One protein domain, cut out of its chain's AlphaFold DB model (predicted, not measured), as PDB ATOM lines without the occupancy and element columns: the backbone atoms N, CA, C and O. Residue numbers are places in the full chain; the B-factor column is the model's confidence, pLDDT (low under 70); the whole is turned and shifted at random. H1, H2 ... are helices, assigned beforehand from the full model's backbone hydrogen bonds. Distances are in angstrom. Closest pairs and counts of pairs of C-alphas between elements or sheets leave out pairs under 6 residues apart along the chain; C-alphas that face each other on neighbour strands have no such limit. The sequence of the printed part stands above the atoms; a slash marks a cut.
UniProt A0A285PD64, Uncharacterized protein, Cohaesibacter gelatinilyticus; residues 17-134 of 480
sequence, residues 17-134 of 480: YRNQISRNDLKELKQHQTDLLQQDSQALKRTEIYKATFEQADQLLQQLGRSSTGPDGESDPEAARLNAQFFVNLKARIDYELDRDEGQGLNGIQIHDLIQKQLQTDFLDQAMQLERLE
ATOM      1  N   TYR A  17      11.535 -86.064 -11.736       68.94
ATOM      2  CA  TYR A  17      11.789 -84.816 -12.463       68.94
ATOM      3  C   TYR A  17      11.102 -83.608 -11.804       68.94
ATOM      4  O   TYR A  17      11.733 -82.571 -11.582       68.94
ATOM      5  N   ARG A  18       9.836 -83.755 -11.392       70.06
ATOM      6  CA  ARG A  18       9.091 -82.720 -10.656       70.06
ATOM      7  C   ARG A  18       9.753 -82.380  -9.320       70.06
ATOM      8  O   ARG A  18       9.865 -81.206  -8.968       70.06
ATOM      9  N   ASN A  19      10.227 -83.389  -8.593       77.88
ATOM     10  CA  ASN A  19      10.949 -83.193  -7.337       77.88
ATOM     11  C   ASN A  19      12.313 -82.520  -7.547       77.88
ATOM     12  O   ASN A  19      12.746 -81.747  -6.693       77.88
ATOM     13  N   GLN A  20      12.986 -82.777  -8.670       73.44
ATOM     14  CA  GLN A  20      14.255 -82.133  -9.006       73.44
ATOM     15  C   GLN A  20      14.076 -80.646  -9.338       73.44
ATOM     16  O   GLN A  20      14.831 -79.829  -8.813       73.44
ATOM     17  N   ILE A  21      13.060 -80.290 -10.135       69.81
ATOM     18  CA  ILE A  21      12.711 -78.885 -10.413       69.81
ATOM     19  C   ILE A  21      12.366 -78.167  -9.106       69.81
ATOM     20  O   ILE A  21      12.995 -77.172  -8.771       69.81
ATOM     21  N   SER A  22      11.477 -78.751  -8.295       79.31
ATOM     22  CA  SER A  22      11.071 -78.174  -7.008       79.31
ATOM     23  C   SER A  22      12.254 -77.939  -6.056       79.31
ATOM     24  O   SER A  22      12.323 -76.912  -5.388       79.31
ATOM     25  N   ARG A  23      13.240 -78.845  -6.011       82.50
ATOM     26  CA  ARG A  23      14.450 -78.657  -5.188       82.50
ATOM     27  C   ARG A  23      15.376 -77.564  -5.714       82.50
ATOM     28  O   ARG A  23      15.975 -76.866  -4.899       82.50
ATOM     29  N   ASN A  24      15.515 -77.440  -7.032       82.12
ATOM     30  CA  ASN A  24      16.338 -76.398  -7.642       82.12
ATOM     31  C   ASN A  24      15.702 -75.021  -7.445       82.12
ATOM     32  O   ASN A  24      16.370 -74.136  -6.918       82.12
ATOM     33  N   ASP A  25      14.403 -74.885  -7.715       77.88
ATOM     34  CA  ASP A  25      13.656 -73.639  -7.510       77.88
ATOM     35  C   ASP A  25      13.720 -73.194  -6.041       77.88
ATOM     36  O   ASP A  25      13.935 -72.026  -5.726       77.88
ATOM     37  N   LEU A  26      13.605 -74.141  -5.103       80.62
ATOM     38  CA  LEU A  26      13.668 -73.857  -3.668       80.62
ATOM     39  C   LEU A  26      15.089 -73.497  -3.207       80.62
ATOM     40  O   LEU A  26      15.255 -72.756  -2.237       80.62
ATOM     41  N   LYS A  27      16.124 -73.989  -3.897       89.88
ATOM     42  CA  LYS A  27      17.517 -73.583  -3.675       89.88
ATOM     43  C   LYS A  27      17.771 -72.175  -4.218       89.88
ATOM     44  O   LYS A  27      18.372 -71.375  -3.507       89.88
ATOM     45  N   GLU A  28      17.293 -71.869  -5.421       86.31
ATOM     46  CA  GLU A  28      17.396 -70.537  -6.028       86.31
ATOM     47  C   GLU A  28      16.644 -69.490  -5.202       86.31
ATOM     48  O   GLU A  28      17.205 -68.446  -4.884       86.31
ATOM     49  N   LEU A  29      15.431 -69.807  -4.741       85.31
ATOM     50  CA  LEU A  29      14.648 -68.921  -3.880       85.31
ATOM     51  C   LEU A  29      15.358 -68.632  -2.551       85.31
ATOM     52  O   LEU A  29      15.374 -67.492  -2.092       85.31
ATOM     53  N   LYS A  30      15.972 -69.650  -1.935       88.12
ATOM     54  CA  LYS A  30      16.760 -69.475  -0.705       88.12
ATOM     55  C   LYS A  30      18.015 -68.641  -0.933       88.12
ATOM     56  O   LYS A  30      18.361 -67.839  -0.066       88.12
ATOM     57  N   GLN A  31      18.687 -68.826  -2.068       90.69
ATOM     58  CA  GLN A  31      19.840 -68.007  -2.426       90.69
ATOM     59  C   GLN A  31      19.411 -66.550  -2.606       90.69
ATOM     60  O   GLN A  31      19.935 -65.682  -1.922       90.69
ATOM     61  N   HIS A  32      18.364 -66.306  -3.396       84.44
ATOM     62  CA  HIS A  32      17.817 -64.969  -3.613       84.44
ATOM     63  C   HIS A  32      17.384 -64.289  -2.304       84.44
ATOM     64  O   HIS A  32      17.677 -63.120  -2.077       84.44
ATOM     65  N   GLN A  33      16.725 -65.021  -1.398       87.94
ATOM     66  CA  GLN A  33      16.378 -64.499  -0.073       87.94
ATOM     67  C   GLN A  33      17.625 -64.133   0.749       87.94
ATOM     68  O   GLN A  33      17.619 -63.133   1.463       87.94
ATOM     69  N   THR A  34      18.685 -64.938   0.665       90.25
ATOM     70  CA  THR A  34      19.949 -64.672   1.366       90.25
ATOM     71  C   THR A  34      20.632 -63.426   0.807       90.25
ATOM     72  O   THR A  34      21.078 -62.589   1.587       90.25
ATOM     73  N   ASP A  35      20.655 -63.277  -0.517       85.12
ATOM     74  CA  ASP A  35      21.256 -62.131  -1.200       85.12
ATOM     75  C   ASP A  35      20.521 -60.827  -0.838       85.12
ATOM     76  O   ASP A  35      21.159 -59.836  -0.483       85.12
ATOM     77  N   LEU A  36      19.180 -60.851  -0.806       83.50
ATOM     78  CA  LEU A  36      18.367 -59.711  -0.357       83.50
ATOM     79  C   LEU A  36      18.662 -59.321   1.097       83.50
ATOM     80  O   LEU A  36      18.875 -58.149   1.393       83.50
ATOM     81  N   LEU A  37      18.725 -60.294   2.013       86.38
ATOM     82  CA  LEU A  37      19.031 -60.018   3.422       86.38
ATOM     83  C   LEU A  37      20.449 -59.457   3.612       86.38
ATOM     84  O   LEU A  37      20.675 -58.630   4.499       86.38
ATOM     85  N   GLN A  38      21.410 -59.897   2.797       83.75
ATOM     86  CA  GLN A  38      22.760 -59.337   2.803       83.75
ATOM     87  C   GLN A  38      22.767 -57.891   2.307       83.75
ATOM     88  O   GLN A  38      23.392 -57.044   2.948       83.75
ATOM     89  N   GLN A  39      22.037 -57.596   1.230       79.94
ATOM     90  CA  GLN A  39      21.894 -56.242   0.701       79.94
ATOM     91  C   GLN A  39      21.248 -55.296   1.727       79.94
ATOM     92  O   GLN A  39      21.786 -54.218   1.987       79.94
ATOM     93  N   ASP A  40      20.163 -55.719   2.381       77.56
ATOM     94  CA  ASP A  40      19.491 -54.937   3.427       77.56
ATOM     95  C   ASP A  40      20.414 -54.682   4.626       77.56
ATOM     96  O   ASP A  40      20.497 -53.564   5.143       77.56
ATOM     97  N   SER A  41      21.166 -55.702   5.057       81.56
ATOM     98  CA  SER A  41      22.135 -55.552   6.147       81.56
ATOM     99  C   SER A  41      23.256 -54.574   5.795       81.56
ATOM    100  O   SER A  41      23.682 -53.796   6.652       81.56
ATOM    101  N   GLN A  42      23.734 -54.581   4.548       82.38
ATOM    102  CA  GLN A  42      24.729 -53.620   4.077       82.38
ATOM    103  C   GLN A  42      24.157 -52.199   4.035       82.38
ATOM    104  O   GLN A  42      24.803 -51.284   4.544       82.38
ATOM    105  N   ALA A  43      22.944 -52.010   3.512       79.44
ATOM    106  CA  ALA A  43      22.285 -50.703   3.469       79.44
ATOM    107  C   ALA A  43      22.084 -50.106   4.875       79.44
ATOM    108  O   ALA A  43      22.348 -48.919   5.097       79.44
ATOM    109  N   LEU A  44      21.694 -50.937   5.849       82.62
ATOM    110  CA  LEU A  44      21.559 -50.519   7.244       82.62
ATOM    111  C   LEU A  44      22.901 -50.040   7.821       82.62
ATOM    112  O   LEU A  44      22.976 -48.948   8.380       82.62
ATOM    113  N   LYS A  45      23.979 -50.810   7.616       83.75
ATOM    114  CA  LYS A  45      25.328 -50.434   8.071       83.75
ATOM    115  C   LYS A  45      25.808 -49.127   7.443       83.75
ATOM    116  O   LYS A  45      26.373 -48.294   8.145       83.75
ATOM    117  N   ARG A  46      25.567 -48.917   6.141       85.75
ATOM    118  CA  ARG A  46      25.902 -47.644   5.474       85.75
ATOM    119  C   ARG A  46      25.162 -46.475   6.121       85.75
ATOM    120  O   ARG A  46      25.776 -45.460   6.427       85.75
ATOM    121  N   THR A  47      23.873 -46.654   6.405       86.12
ATOM    122  CA  THR A  47      23.038 -45.637   7.064       86.12
ATOM    123  C   THR A  47      23.581 -45.255   8.444       86.12
ATOM    124  O   THR A  47      23.669 -44.071   8.767       86.12
ATOM    125  N   GLU A  48      23.994 -46.237   9.249       87.50
ATOM    126  CA  GLU A  48      24.611 -45.990  10.559       87.50
ATOM    127  C   GLU A  48      25.929 -45.209  10.441       87.50
ATOM    128  O   GLU A  48      26.168 -44.285  11.221       87.50
ATOM    129  N   ILE A  49      26.751 -45.531   9.437       88.12
ATOM    130  CA  ILE A  49      28.017 -44.837   9.171       88.12
ATOM    131  C   ILE A  49      27.773 -43.389   8.741       88.12
ATOM    132  O   ILE A  49      28.428 -42.498   9.284       88.12
ATOM    133  N   TYR A  50      26.825 -43.118   7.832       88.38
ATOM    134  CA  TYR A  50      26.498 -41.736   7.456       88.38
ATOM    135  C   TYR A  50      26.029 -40.938   8.660       88.38
ATOM    136  O   TYR A  50      26.531 -39.844   8.892       88.38
ATOM    137  N   LYS A  51      25.118 -41.503   9.463       87.94
ATOM    138  CA  LYS A  51      24.590 -40.816  10.641       87.94
ATOM    139  C   LYS A  51      25.709 -40.435  11.611       87.94
ATOM    140  O   LYS A  51      25.808 -39.270  11.983       87.94
ATOM    141  N   ALA A  52      26.568 -41.388  11.975       86.88
ATOM    142  CA  ALA A  52      27.684 -41.131  12.882       86.88
ATOM    143  C   ALA A  52      28.677 -40.109  12.303       86.88
ATOM    144  O   ALA A  52      29.155 -39.229  13.016       86.88
ATOM    145  N   THR A  53      28.963 -40.205  11.001       90.00
ATOM    146  CA  THR A  53      29.913 -39.314  10.324       90.00
ATOM    147  C   THR A  53      29.375 -37.890  10.220       90.00
ATOM    148  O   THR A  53      30.101 -36.944  10.511       90.00
ATOM    149  N   PHE A  54      28.106 -37.717   9.845       93.31
ATOM    150  CA  PHE A  54      27.486 -36.400   9.722       93.31
ATOM    151  C   PHE A  54      27.272 -35.740  11.077       93.31
ATOM    152  O   PHE A  54      27.557 -34.556  11.206       93.31
ATOM    153  N   GLU A  55      26.874 -36.495  12.103       91.00
ATOM    154  CA  GLU A  55      26.766 -35.968  13.467       91.00
ATOM    155  C   GLU A  55      28.128 -35.479  13.986       91.00
ATOM    156  O   GLU A  55      28.232 -34.386  14.540       91.00
ATOM    157  N   GLN A  56      29.202 -36.240  13.746       91.75
ATOM    158  CA  GLN A  56      30.553 -35.817  14.117       91.75
ATOM    159  C   GLN A  56      31.026 -34.598  13.309       91.75
ATOM    160  O   GLN A  56      31.667 -33.699  13.860       91.75
ATOM    161  N   ALA A  57      30.744 -34.560  12.008       91.69
ATOM    162  CA  ALA A  57      31.157 -33.460  11.149       91.69
ATOM    163  C   ALA A  57      30.400 -32.163  11.477       91.69
ATOM    164  O   ALA A  57      31.018 -31.101  11.520       91.69
ATOM    165  N   ASP A  58      29.109 -32.251  11.804       90.19
ATOM    166  CA  ASP A  58      28.309 -31.115  12.265       90.19
ATOM    167  C   ASP A  58      28.862 -30.532  13.573       90.19
ATOM    168  O   ASP A  58      29.102 -29.329  13.670       90.19
ATOM    169  N   GLN A  59      29.202 -31.384  14.550       90.00
ATOM    170  CA  GLN A  59      29.852 -30.938  15.790       90.00
ATOM    171  C   GLN A  59      31.176 -30.200  15.528       90.00
ATOM    172  O   GLN A  59      31.475 -29.211  16.201       90.00
ATOM    173  N   LEU A  60      31.972 -30.650  14.554       87.69
ATOM    174  CA  LEU A  60      33.225 -29.984  14.181       87.69
ATOM    175  C   LEU A  60      32.977 -28.642  13.483       87.69
ATOM    176  O   LEU A  60      33.644 -27.660  13.808       87.69
ATOM    177  N   LEU A  61      31.996 -28.562  12.582       87.31
ATOM    178  CA  LEU A  61      31.598 -27.300  11.953       87.31
ATOM    179  C   LEU A  61      31.099 -26.288  12.993       87.31
ATOM    180  O   LEU A  61      31.493 -25.121  12.946       87.31
ATOM    181  N   GLN A  62      30.319 -26.732  13.983       86.75
ATOM    182  CA  GLN A  62      29.890 -25.897  15.109       86.75
ATOM    183  C   GLN A  62      31.078 -25.401  15.948       86.75
ATOM    184  O   GLN A  62      31.137 -24.218  16.284       86.75
ATOM    185  N   GLN A  63      32.064 -26.260  16.244       85.44
ATOM    186  CA  GLN A  63      33.292 -25.864  16.958       85.44
ATOM    187  C   GLN A  63      34.128 -24.837  16.187       85.44
ATOM    188  O   GLN A  63      34.798 -24.005  16.799       85.44
ATOM    189  N   LEU A  64      34.063 -24.870  14.855       82.75
ATOM    190  CA  LEU A  64      34.692 -23.891  13.966       82.75
ATOM    191  C   LEU A  64      33.854 -22.616  13.781       82.75
ATOM    192  O   LEU A  64      34.238 -21.737  13.011       82.75
ATOM    193  N   GLY A  65      32.717 -22.498  14.475       83.56
ATOM    194  CA  GLY A  65      31.829 -21.341  14.397       83.56
ATOM    195  C   GLY A  65      30.998 -21.273  13.115       83.56
ATOM    196  O   GLY A  65      30.433 -20.224  12.827       83.56
ATOM    197  N   ARG A  66      30.896 -22.366  12.346       75.50
ATOM    198  CA  ARG A  66      30.062 -22.465  11.134       75.50
ATOM    199  C   ARG A  66      28.707 -23.095  11.408       75.50
ATOM    200  O   ARG A  66      28.247 -23.953  10.658       75.50
ATOM    201  N   SER A  67      28.062 -22.689  12.488       75.00
ATOM    202  CA  SER A  67      26.655 -23.034  12.638       75.00
ATOM    203  C   SER A  67      25.874 -22.374  11.496       75.00
ATOM    204  O   SER A  67      26.060 -21.190  11.225       75.00
ATOM    205  N   SER A  68      24.993 -23.124  10.834       70.31
ATOM    206  CA  SER A  68      24.012 -22.574   9.879       70.31
ATOM    207  C   SER A  68      23.014 -21.619  10.550       70.31
ATOM    208  O   SER A  68      22.250 -20.929   9.874       70.31
ATOM    209  N   THR A  69      23.050 -21.573  11.882       66.00
ATOM    210  CA  THR A  69      22.262 -20.705  12.748       66.00
ATOM    211  C   THR A  69      23.218 -19.849  13.578       66.00
ATOM    212  O   THR A  69      24.011 -20.383  14.358       66.00
ATOM    213  N   GLY A  70      23.168 -18.530  13.416       62.47
ATOM    214  CA  GLY A  70      23.947 -17.588  14.210       62.47
ATOM    215  C   GLY A  70      23.590 -17.640  15.707       62.47
ATOM    216  O   GLY A  70      22.604 -18.274  16.092       62.47
ATOM    217  N   PRO A  71      24.356 -16.949  16.572       59.34
ATOM    218  CA  PRO A  71      24.124 -16.925  18.022       59.34
ATOM    219  C   PRO A  71      22.712 -16.468  18.417       59.34
ATOM    220  O   PRO A  71      22.192 -16.895  19.444       59.34
ATOM    221  N   ASP A  72      22.099 -15.634  17.575       70.69
ATOM    222  CA  ASP A  72      20.773 -15.047  17.780       70.69
ATOM    223  C   ASP A  72      19.646 -15.875  17.130       70.69
ATOM    224  O   ASP A  72      18.488 -15.459  17.121       70.69
ATOM    225  N   GLY A  73      19.970 -17.048  16.573       68.00
ATOM    226  CA  GLY A  73      19.021 -17.904  15.856       68.00
ATOM    227  C   GLY A  73      18.765 -17.491  14.402       68.00
ATOM    228  O   GLY A  73      17.949 -18.115  13.730       68.00
ATOM    229  N   GLU A  74      19.457 -16.467  13.896       72.88
ATOM    230  CA  GLU A  74      19.339 -16.033  12.504       72.88
ATOM    231  C   GLU A  74      20.078 -17.007  11.573       72.88
ATOM    232  O   GLU A  74      21.225 -17.380  11.819       72.88
ATOM    233  N   SER A  75      19.405 -17.456  10.516       71.88
ATOM    234  CA  SER A  75      19.995 -18.328   9.499       71.88
ATOM    235  C   SER A  75      21.060 -17.561   8.713       71.88
ATOM    236  O   SER A  75      20.762 -16.512   8.147       71.88
ATOM    237  N   ASP A  76      22.281 -18.095   8.641       81.94
ATOM    238  CA  ASP A  76      23.279 -17.636   7.669       81.94
ATOM    239  C   ASP A  76      23.136 -18.497   6.400       81.94
ATOM    240  O   ASP A  76      23.569 -19.658   6.388       81.94
ATOM    241  N   PRO A  77      22.513 -17.974   5.325       75.94
ATOM    242  CA  PRO A  77      22.236 -18.755   4.125       75.94
ATOM    243  C   PRO A  77      23.517 -19.157   3.385       75.94
ATOM    244  O   PRO A  77      23.537 -20.192   2.715       75.94
ATOM    245  N   GLU A  78      24.598 -18.380   3.501       79.12
ATOM    246  CA  GLU A  78      25.871 -18.712   2.867       79.12
ATOM    247  C   GLU A  78      26.572 -19.839   3.629       79.12
ATOM    248  O   GLU A  78      27.022 -20.809   3.009       79.12
ATOM    249  N   ALA A  79      26.602 -19.767   4.964       81.44
ATOM    250  CA  ALA A  79      27.120 -20.851   5.796       81.44
ATOM    251  C   ALA A  79      26.304 -22.138   5.616       81.44
ATOM    252  O   ALA A  79      26.890 -23.205   5.442       81.44
ATOM    253  N   ALA A  80      24.972 -22.045   5.569       78.69
ATOM    254  CA  ALA A  80      24.101 -23.189   5.309       78.69
ATOM    255  C   ALA A  80      24.397 -23.832   3.945       78.69
ATOM    256  O   ALA A  80      24.567 -25.049   3.863       78.69
ATOM    257  N   ARG A  81      24.541 -23.026   2.882       81.81
ATOM    258  CA  ARG A  81      24.877 -23.522   1.536       81.81
ATOM    259  C   ARG A  81      26.237 -24.218   1.501       81.81
ATOM    260  O   ARG A  81      26.375 -25.269   0.880       81.81
ATOM    261  N   LEU A  82      27.247 -23.635   2.145       82.31
ATOM    262  CA  LEU A  82      28.595 -24.202   2.188       82.31
ATOM    263  C   LEU A  82      28.650 -25.485   3.022       82.31
ATOM    264  O   LEU A  82      29.277 -26.450   2.594       82.31
ATOM    265  N   ASN A  83      27.956 -25.529   4.161       86.38
ATOM    266  CA  ASN A  83      27.841 -26.738   4.973       86.38
ATOM    267  C   ASN A  83      27.125 -27.853   4.199       86.38
ATOM    268  O   ASN A  83      27.602 -28.984   4.189       86.38
ATOM    269  N   ALA A  84      26.036 -27.537   3.491       82.06
ATOM    270  CA  ALA A  84      25.336 -28.499   2.642       82.06
ATOM    271  C   ALA A  84      26.258 -29.071   1.553       82.06
ATOM    272  O   ALA A  84      26.345 -30.288   1.397       82.06
ATOM    273  N   GLN A  85      27.016 -28.215   0.854       79.75
ATOM    274  CA  GLN A  85      28.000 -28.665  -0.137       79.75
ATOM    275  C   GLN A  85      29.059 -29.586   0.486       79.75
ATOM    276  O   GLN A  85      29.406 -30.611  -0.099       79.75
ATOM    277  N   PHE A  86      29.544 -29.245   1.680       90.69
ATOM    278  CA  PHE A  86      30.495 -30.066   2.417       90.69
ATOM    279  C   PHE A  86      29.925 -31.450   2.757       90.69
ATOM    280  O   PHE A  86      30.602 -32.452   2.532       90.69
ATOM    281  N   PHE A  87      28.677 -31.545   3.231       90.25
ATOM    282  CA  PHE A  87      28.040 -32.836   3.522       90.25
ATOM    283  C   PHE A  87      27.826 -33.680   2.260       90.25
ATOM    284  O   PHE A  87      28.049 -34.892   2.297       90.25
ATOM    285  N   VAL A  88      27.473 -33.056   1.131       86.38
ATOM    286  CA  VAL A  88      27.372 -33.738  -0.172       86.38
ATOM    287  C   VAL A  88      28.725 -34.319  -0.590       86.38
ATOM    288  O   VAL A  88      28.816 -35.503  -0.922       86.38
ATOM    289  N   ASN A  89      29.796 -33.523  -0.515       85.88
ATOM    290  CA  ASN A  89      31.142 -33.980  -0.859       85.88
ATOM    291  C   ASN A  89      31.630 -35.081   0.100       85.88
ATOM    292  O   ASN A  89      32.199 -36.087  -0.328       85.88
ATOM    293  N   LEU A  90      31.364 -34.921   1.401       91.88
ATOM    294  CA  LEU A  90      31.706 -35.897   2.430       91.88
ATOM    295  C   LEU A  90      30.986 -37.228   2.192       91.88
ATOM    296  O   LEU A  90      31.619 -38.277   2.293       91.88
ATOM    297  N   LYS A  91      29.701 -37.198   1.811       91.00
ATOM    298  CA  LYS A  91      28.948 -38.397   1.426       91.00
ATOM    299  C   LYS A  91      29.629 -39.133   0.277       91.00
ATOM    300  O   LYS A  91      29.909 -40.319   0.410       91.00
ATOM    301  N   ALA A  92      29.940 -38.430  -0.813       86.62
ATOM    302  CA  ALA A  92      30.595 -39.029  -1.975       86.62
ATOM    303  C   ALA A  92      31.942 -39.675  -1.600       86.62
ATOM    304  O   ALA A  92      32.290 -40.751  -2.086       86.62
ATOM    305  N   ARG A  93      32.681 -39.057  -0.670       90.44
ATOM    306  CA  ARG A  93      33.940 -39.605  -0.158       90.44
ATOM    307  C   ARG A  93      33.744 -40.856   0.703       90.44
ATOM    308  O   ARG A  93      34.547 -41.780   0.605       90.44
ATOM    309  N   ILE A  94      32.705 -40.890   1.538       90.50
ATOM    310  CA  ILE A  94      32.331 -42.078   2.323       90.50
ATOM    311  C   ILE A  94      31.936 -43.223   1.385       90.50
ATOM    312  O   ILE A  94      32.401 -44.342   1.584       90.50
ATOM    313  N   ASP A  95      31.135 -42.939   0.355       87.88
ATOM    314  CA  ASP A  95      30.695 -43.924  -0.643       87.88
ATOM    315  C   ASP A  95      31.896 -44.590  -1.311       87.88
ATOM    316  O   ASP A  95      32.002 -45.816  -1.325       87.88
ATOM    317  N   TYR A  96      32.855 -43.774  -1.752       87.69
ATOM    318  CA  TYR A  96      34.098 -44.249  -2.344       87.69
ATOM    319  C   TYR A  96      34.897 -45.170  -1.407       87.69
ATOM    320  O   TYR A  96      35.363 -46.226  -1.834       87.69
ATOM    321  N   GLU A  97      35.070 -44.811  -0.130       87.56
ATOM    322  CA  GLU A  97      35.835 -45.653   0.806       87.56
ATOM    323  C   GLU A  97      35.085 -46.937   1.188       87.56
ATOM    324  O   GLU A  97      35.707 -47.992   1.310       87.56
ATOM    325  N   LEU A  98      33.758 -46.881   1.333       86.69
ATOM    326  CA  LEU A  98      32.939 -48.064   1.616       86.69
ATOM    327  C   LEU A  98      32.950 -49.060   0.457       86.69
ATOM    328  O   LEU A  98      32.981 -50.267   0.695       86.69
ATOM    329  N   ASP A  99      32.936 -48.570  -0.782       84.94
ATOM    330  CA  ASP A  99      33.044 -49.416  -1.968       84.94
ATOM    331  C   ASP A  99      34.465 -49.989  -2.114       84.94
ATOM    332  O   ASP A  99      34.625 -51.151  -2.494       84.94
ATOM    333  N   ARG A 100      35.498 -49.215  -1.746       83.88
ATOM    334  CA  ARG A 100      36.906 -49.643  -1.779       83.88
ATOM    335  C   ARG A 100      37.221 -50.748  -0.771       83.88
ATOM    336  O   ARG A 100      37.976 -51.660  -1.101       83.88
ATOM    337  N   ASP A 101      36.652 -50.679   0.429       79.88
ATOM    338  CA  ASP A 101      36.900 -51.647   1.504       79.88
ATOM    339  C   ASP A 101      35.867 -52.809   1.503       79.88
ATOM    340  O   ASP A 101      35.642 -53.446   2.531       79.88
ATOM    341  N   GLU A 102      35.225 -53.108   0.361       71.94
ATOM    342  CA  GLU A 102      34.223 -54.187   0.187       71.94
ATOM    343  C   GLU A 102      33.068 -54.145   1.214       71.94
ATOM    344  O   GLU A 102      32.523 -55.169   1.638       71.94
ATOM    345  N   GLY A 103      32.684 -52.947   1.660       63.62
ATOM    346  CA  GLY A 103      31.660 -52.764   2.685       63.62
ATOM    347  C   GLY A 103      32.105 -53.149   4.100       63.62
ATOM    348  O   GLY A 103      31.252 -53.297   4.984       63.62
ATOM    349  N   GLN A 104      33.411 -53.301   4.353       68.75
ATOM    350  CA  GLN A 104      33.923 -53.257   5.720       68.75
ATOM    351  C   GLN A 104      33.612 -51.872   6.297       68.75
ATOM    352  O   GLN A 104      33.879 -50.841   5.685       68.75
ATOM    353  N   GLY A 105      32.952 -51.851   7.456       74.50
ATOM    354  CA  GLY A 105      32.538 -50.601   8.081       74.50
ATOM    355  C   GLY A 105      33.742 -49.721   8.418       74.50
ATOM    356  O   GLY A 105      34.792 -50.221   8.817       74.50
ATOM    357  N   LEU A 106      33.567 -48.408   8.296       84.00
ATOM    358  CA  LEU A 106      34.583 -47.438   8.688       84.00
ATOM    359  C   LEU A 106      34.652 -47.356  10.214       84.00
ATOM    360  O   LEU A 106      33.637 -47.186  10.892       84.00
ATOM    361  N   ASN A 107      35.855 -47.467  10.773       87.19
ATOM    362  CA  ASN A 107      36.058 -47.234  12.199       87.19
ATOM    363  C   ASN A 107      36.121 -45.726  12.510       87.19
ATOM    364  O   ASN A 107      36.324 -44.897  11.624       87.19
ATOM    365  N   GLY A 108      35.999 -45.358  13.790       82.56
ATOM    366  CA  GLY A 108      35.970 -43.948  14.202       82.56
ATOM    367  C   GLY A 108      37.213 -43.134  13.810       82.56
ATOM    368  O   GLY A 108      37.104 -41.929  13.598       82.56
ATOM    369  N   ILE A 109      38.382 -43.769  13.662       87.12
ATOM    370  CA  ILE A 109      39.608 -43.089  13.209       87.12
ATOM    371  C   ILE A 109      39.508 -42.769  11.715       87.12
ATOM    372  O   ILE A 109      39.840 -41.658  11.310       87.12
ATOM    373  N   GLN A 110      39.025 -43.716  10.906       89.12
ATOM    374  CA  GLN A 110      38.814 -43.515   9.469       89.12
ATOM    375  C   GLN A 110      37.738 -42.458   9.205       89.12
ATOM    376  O   GLN A 110      37.938 -41.589   8.363       89.12
ATOM    377  N   ILE A 111      36.634 -42.492   9.959       88.56
ATOM    378  CA  ILE A 111      35.576 -41.475   9.886       88.56
ATOM    379  C   ILE A 111      36.157 -40.090  10.180       88.56
ATOM    380  O   ILE A 111      35.970 -39.160   9.399       88.56
ATOM    381  N   HIS A 112      36.922 -39.957  11.265       88.50
ATOM    382  CA  HIS A 112      37.544 -38.687  11.617       88.50
ATOM    383  C   HIS A 112      38.521 -38.190  10.536       88.50
ATOM    384  O   HIS A 112      38.470 -37.022  10.159       88.50
ATOM    385  N   ASP A 113      39.372 -39.068   9.997       91.00
ATOM    386  CA  ASP A 113      40.311 -38.730   8.918       91.00
ATOM    387  C   ASP A 113      39.590 -38.285   7.632       91.00
ATOM    388  O   ASP A 113      40.017 -37.334   6.976       91.00
ATOM    389  N   LEU A 114      38.460 -38.914   7.296       92.88
ATOM    390  CA  LEU A 114      37.631 -38.515   6.156       92.88
ATOM    391  C   LEU A 114      37.052 -37.114   6.327       92.88
ATOM    392  O   LEU A 114      37.154 -36.301   5.407       92.88
ATOM    393  N   ILE A 115      36.502 -36.826   7.509       92.00
ATOM    394  CA  ILE A 115      35.974 -35.500   7.837       92.00
ATOM    395  C   ILE A 115      37.086 -34.453   7.721       92.00
ATOM    396  O   ILE A 115      36.898 -33.434   7.065       92.00
ATOM    397  N   GLN A 116      38.265 -34.720   8.290       89.62
ATOM    398  CA  GLN A 116      39.409 -33.801   8.249       89.62
ATOM    399  C   GLN A 116      39.888 -33.523   6.821       89.62
ATOM    400  O   GLN A 116      40.092 -32.367   6.448       89.62
ATOM    401  N   LYS A 117      40.030 -34.563   5.992       90.38
ATOM    402  CA  LYS A 117      40.402 -34.413   4.575       90.38
ATOM    403  C   LYS A 117      39.378 -33.589   3.806       90.38
ATOM    404  O   LYS A 117      39.760 -32.766   2.973       90.38
ATOM    405  N   GLN A 118      38.092 -33.790   4.086       92.94
ATOM    406  CA  GLN A 118      37.044 -33.025   3.428       92.94
ATOM    407  C   GLN A 118      37.037 -31.565   3.897       92.94
ATOM    408  O   GLN A 118      36.990 -30.665   3.065       92.94
ATOM    409  N   LEU A 119      37.207 -31.313   5.200       88.12
ATOM    410  CA  LEU A 119      37.346 -29.961   5.750       88.12
ATOM    411  C   LEU A 119      38.551 -29.231   5.143       88.12
ATOM    412  O   LEU A 119      38.445 -28.064   4.793       88.12
ATOM    413  N   GLN A 120      39.690 -29.906   4.962       86.88
ATOM    414  CA  GLN A 120      40.866 -29.330   4.292       86.88
ATOM    415  C   GLN A 120      40.602 -28.961   2.833       86.88
ATOM    416  O   GLN A 120      41.165 -27.985   2.339       86.88
ATOM    417  N   THR A 121      39.765 -29.746   2.156       87.62
ATOM    418  CA  THR A 121      39.444 -29.553   0.741       87.62
ATOM    419  C   THR A 121      38.477 -28.390   0.554       87.62
ATOM    420  O   THR A 121      38.743 -27.497  -0.247       87.62
ATOM    421  N   ASP A 122      37.388 -28.372   1.321       83.50
ATOM    422  CA  ASP A 122      36.322 -27.381   1.152       83.50
ATOM    423  C   ASP A 122      36.615 -26.080   1.913       83.50
ATOM    424  O   ASP A 122      36.147 -25.008   1.527       83.50
ATOM    425  N   PHE A 123      37.418 -26.157   2.980       87.94
ATOM    426  CA  PHE A 123      37.605 -25.088   3.958       87.94
ATOM    427  C   PHE A 123      39.052 -24.959   4.465       87.94
ATOM    428  O   PHE A 123      39.329 -25.044   5.667       87.94
ATOM    429  N   LEU A 124      39.993 -24.706   3.554       79.62
ATOM    430  CA  LEU A 124      41.432 -24.685   3.851       79.62
ATOM    431  C   LEU A 124      41.818 -23.845   5.088       79.62
ATOM    432  O   LEU A 124      42.564 -24.311   5.951       79.62
ATOM    433  N   ASP A 125      41.277 -22.630   5.214       75.31
ATOM    434  CA  ASP A 125      41.581 -21.730   6.337       75.31
ATOM    435  C   ASP A 125      41.100 -22.275   7.689       75.31
ATOM    436  O   ASP A 125      41.741 -22.077   8.724       75.31
ATOM    437  N   GLN A 126      39.982 -22.993   7.687       73.38
ATOM    438  CA  GLN A 126      39.348 -23.531   8.891       73.38
ATOM    439  C   GLN A 126      39.981 -24.856   9.298       73.38
ATOM    440  O   GLN A 126      40.163 -25.107  10.487       73.38
ATOM    441  N   ALA A 127      40.427 -25.656   8.331       73.12
ATOM    442  CA  ALA A 127      41.234 -26.829   8.619       73.12
ATOM    443  C   ALA A 127      42.545 -26.461   9.336       73.12
ATOM    444  O   ALA A 127      42.926 -27.125  10.300       73.12
ATOM    445  N   MET A 128      43.189 -25.352   8.949       78.25
ATOM    446  CA  MET A 128      44.353 -24.833   9.680       78.25
ATOM    447  C   MET A 128      44.003 -24.396  11.113       78.25
ATOM    448  O   MET A 128      44.802 -24.599  12.033       78.25
ATOM    449  N   GLN A 129      42.821 -23.806  11.334       76.25
ATOM    450  CA  GLN A 129      42.354 -23.449  12.680       76.25
ATOM    451  C   GLN A 129      42.070 -24.687  13.537       76.25
ATOM    452  O   GLN A 129      42.480 -24.722  14.697       76.25
ATOM    453  N   LEU A 130      41.431 -25.713  12.972       74.69
ATOM    454  CA  LEU A 130      41.155 -26.965  13.669       74.69
ATOM    455  C   LEU A 130      42.452 -27.674  14.070       74.69
ATOM    456  O   LEU A 130      42.616 -28.059  15.225       74.69
ATOM    457  N   GLU A 131      43.420 -27.756  13.156       82.06
ATOM    458  CA  GLU A 131      44.728 -28.353  13.436       82.06
ATOM    459  C   GLU A 131      45.464 -27.605  14.562       82.06
ATOM    460  O   GLU A 131      46.116 -28.208  15.422       82.06
ATOM    461  N   ARG A 132      45.332 -26.272  14.599       83.38
ATOM    462  CA  ARG A 132      45.853 -25.451  15.693       83.38
ATOM    463  C   ARG A 132      45.149 -25.763  17.016       83.38
ATOM    464  O   ARG A 132      45.843 -25.962  18.013       83.38
ATOM    465  N   LEU A 133      43.816 -25.827  17.036       79.38
ATOM    466  CA  LEU A 133      43.034 -26.157  18.234       79.38
ATOM    467  C   LEU A 133      43.387 -27.549  18.770       79.38
ATOM    468  O   LEU A 133      43.581 -27.720  19.975       79.38
ATOM    469  N   GLU A 134      43.557 -28.533  17.889       82.12
ATOM    470  CA  GLU A 134      43.995 -29.875  18.270       82.12
ATOM    471  C   GLU A 134      45.406 -29.882  18.861       82.12
ATOM    472  O   GLU A 134      45.644 -30.529  19.887       82.12
TER     473      GLU A 134
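This is residues 17 to 134 of the 480 residues of an uncharacterized protein of Cohaesibacter gelatinilyticus (UniProt A0A285PD64). What does the eye see first? One very long helix, H1, makes the long axis: residues 17 to 41 stick out as a free arm, and at its other end H2 and H3 pack crosswise on it and on each other, making a head that is much shorter than the whole. After the tight link at residue 123, H4 folds back at a slant from the end of H3, touching residues 116 to 120 of it and staying apart from H2, and residues 64 to 76 make a long loop that swings out beyond the end of H1 before H2 begins. How much is printed, and in what form? The printed part has 118 residues with four named helices, in the order H1, H2, H3, H4, and no named strand, and its class is all helix. It is extended, with a radius of gyration of the C-alphas of 21.3 A, and the C-alphas span 75 by 28 by 17 A.

Where does the longest helix run? H1 holds residues 17 to 63, from C-alpha 17 at (11.789, -84.816, -12.463) to C-alpha 63 at (33.292, -25.864, 16.958), a length of 69.3 A. Where is the next longest? H2 holds residues 77 to 100, begins with C-alpha 77 at (22.236, -18.755, 4.125), and is 34.7 A long. Where are the two shorter helices? H3 holds residues 108 to 122 and is 21.1 A from first to last C-alpha. H4 holds residues 124 to 134, 15.5 A long, and ends with C-alpha 134 at (43.995, -29.875, 18.270).

What touches H1? H1 touches H2 with residues 50 to 61 alone, and the closest C-alphas are those of Phe 54 and Phe 87, 7.2 A apart. The two are a helical hairpin, running opposite ways at a steep tilt of 40 degrees. H1 also touches H3, with residues 53 to 57 alone, the same way at a steep tilt of 60 degrees, and the C-alphas of Thr 53 and Ile 111 come closest, at 6.1 A. Which helix is the hub? H3 is the hub, touching three other helices. It touches H2, whose residues 86 to 94 alone take part, and the closest C-alphas are those of Leu 90 and Gln 118, 6.1 A apart; the two run opposite ways at a steep tilt of 49 degrees. How does H4 stand to the others? H3 and H4 touch as a helical hairpin, opposite ways at a steep tilt of 39 degrees, and their closest C-alphas are those of Gln 120 and Ala 127, 5.0 A apart. H4 and H1 are near each other, with 5 pairs of C-alphas within 10 A, while H2 and H4 are apart. What do the backbones of the helices show? In H1, H2, H3 and H4 every O i to N i+4 pair is within hydrogen-bond range.

How large is it? The outline is a rod, and the two C-alphas farthest apart, those of Tyr 17 and Asp 72, are 76.6 A apart. Residues 17 to 41, which belong to H1, stand free; without them the body has 93 residues, spans 43 by 27 by 17 A and has a radius of gyration of 13.8 A. How do the links run? The link from H1 to H2 is long, with 13 residues, that from H2 to H3 is short, with 7 residues, and that from H3 to H4 is tight, with 1 residue. The printed part has no cut. Where is the model's confidence low? The mean pLDDT of the printed part is 82.7, and the residues under 70 are 17, 21, 69 to 71, 73, 103 and 104.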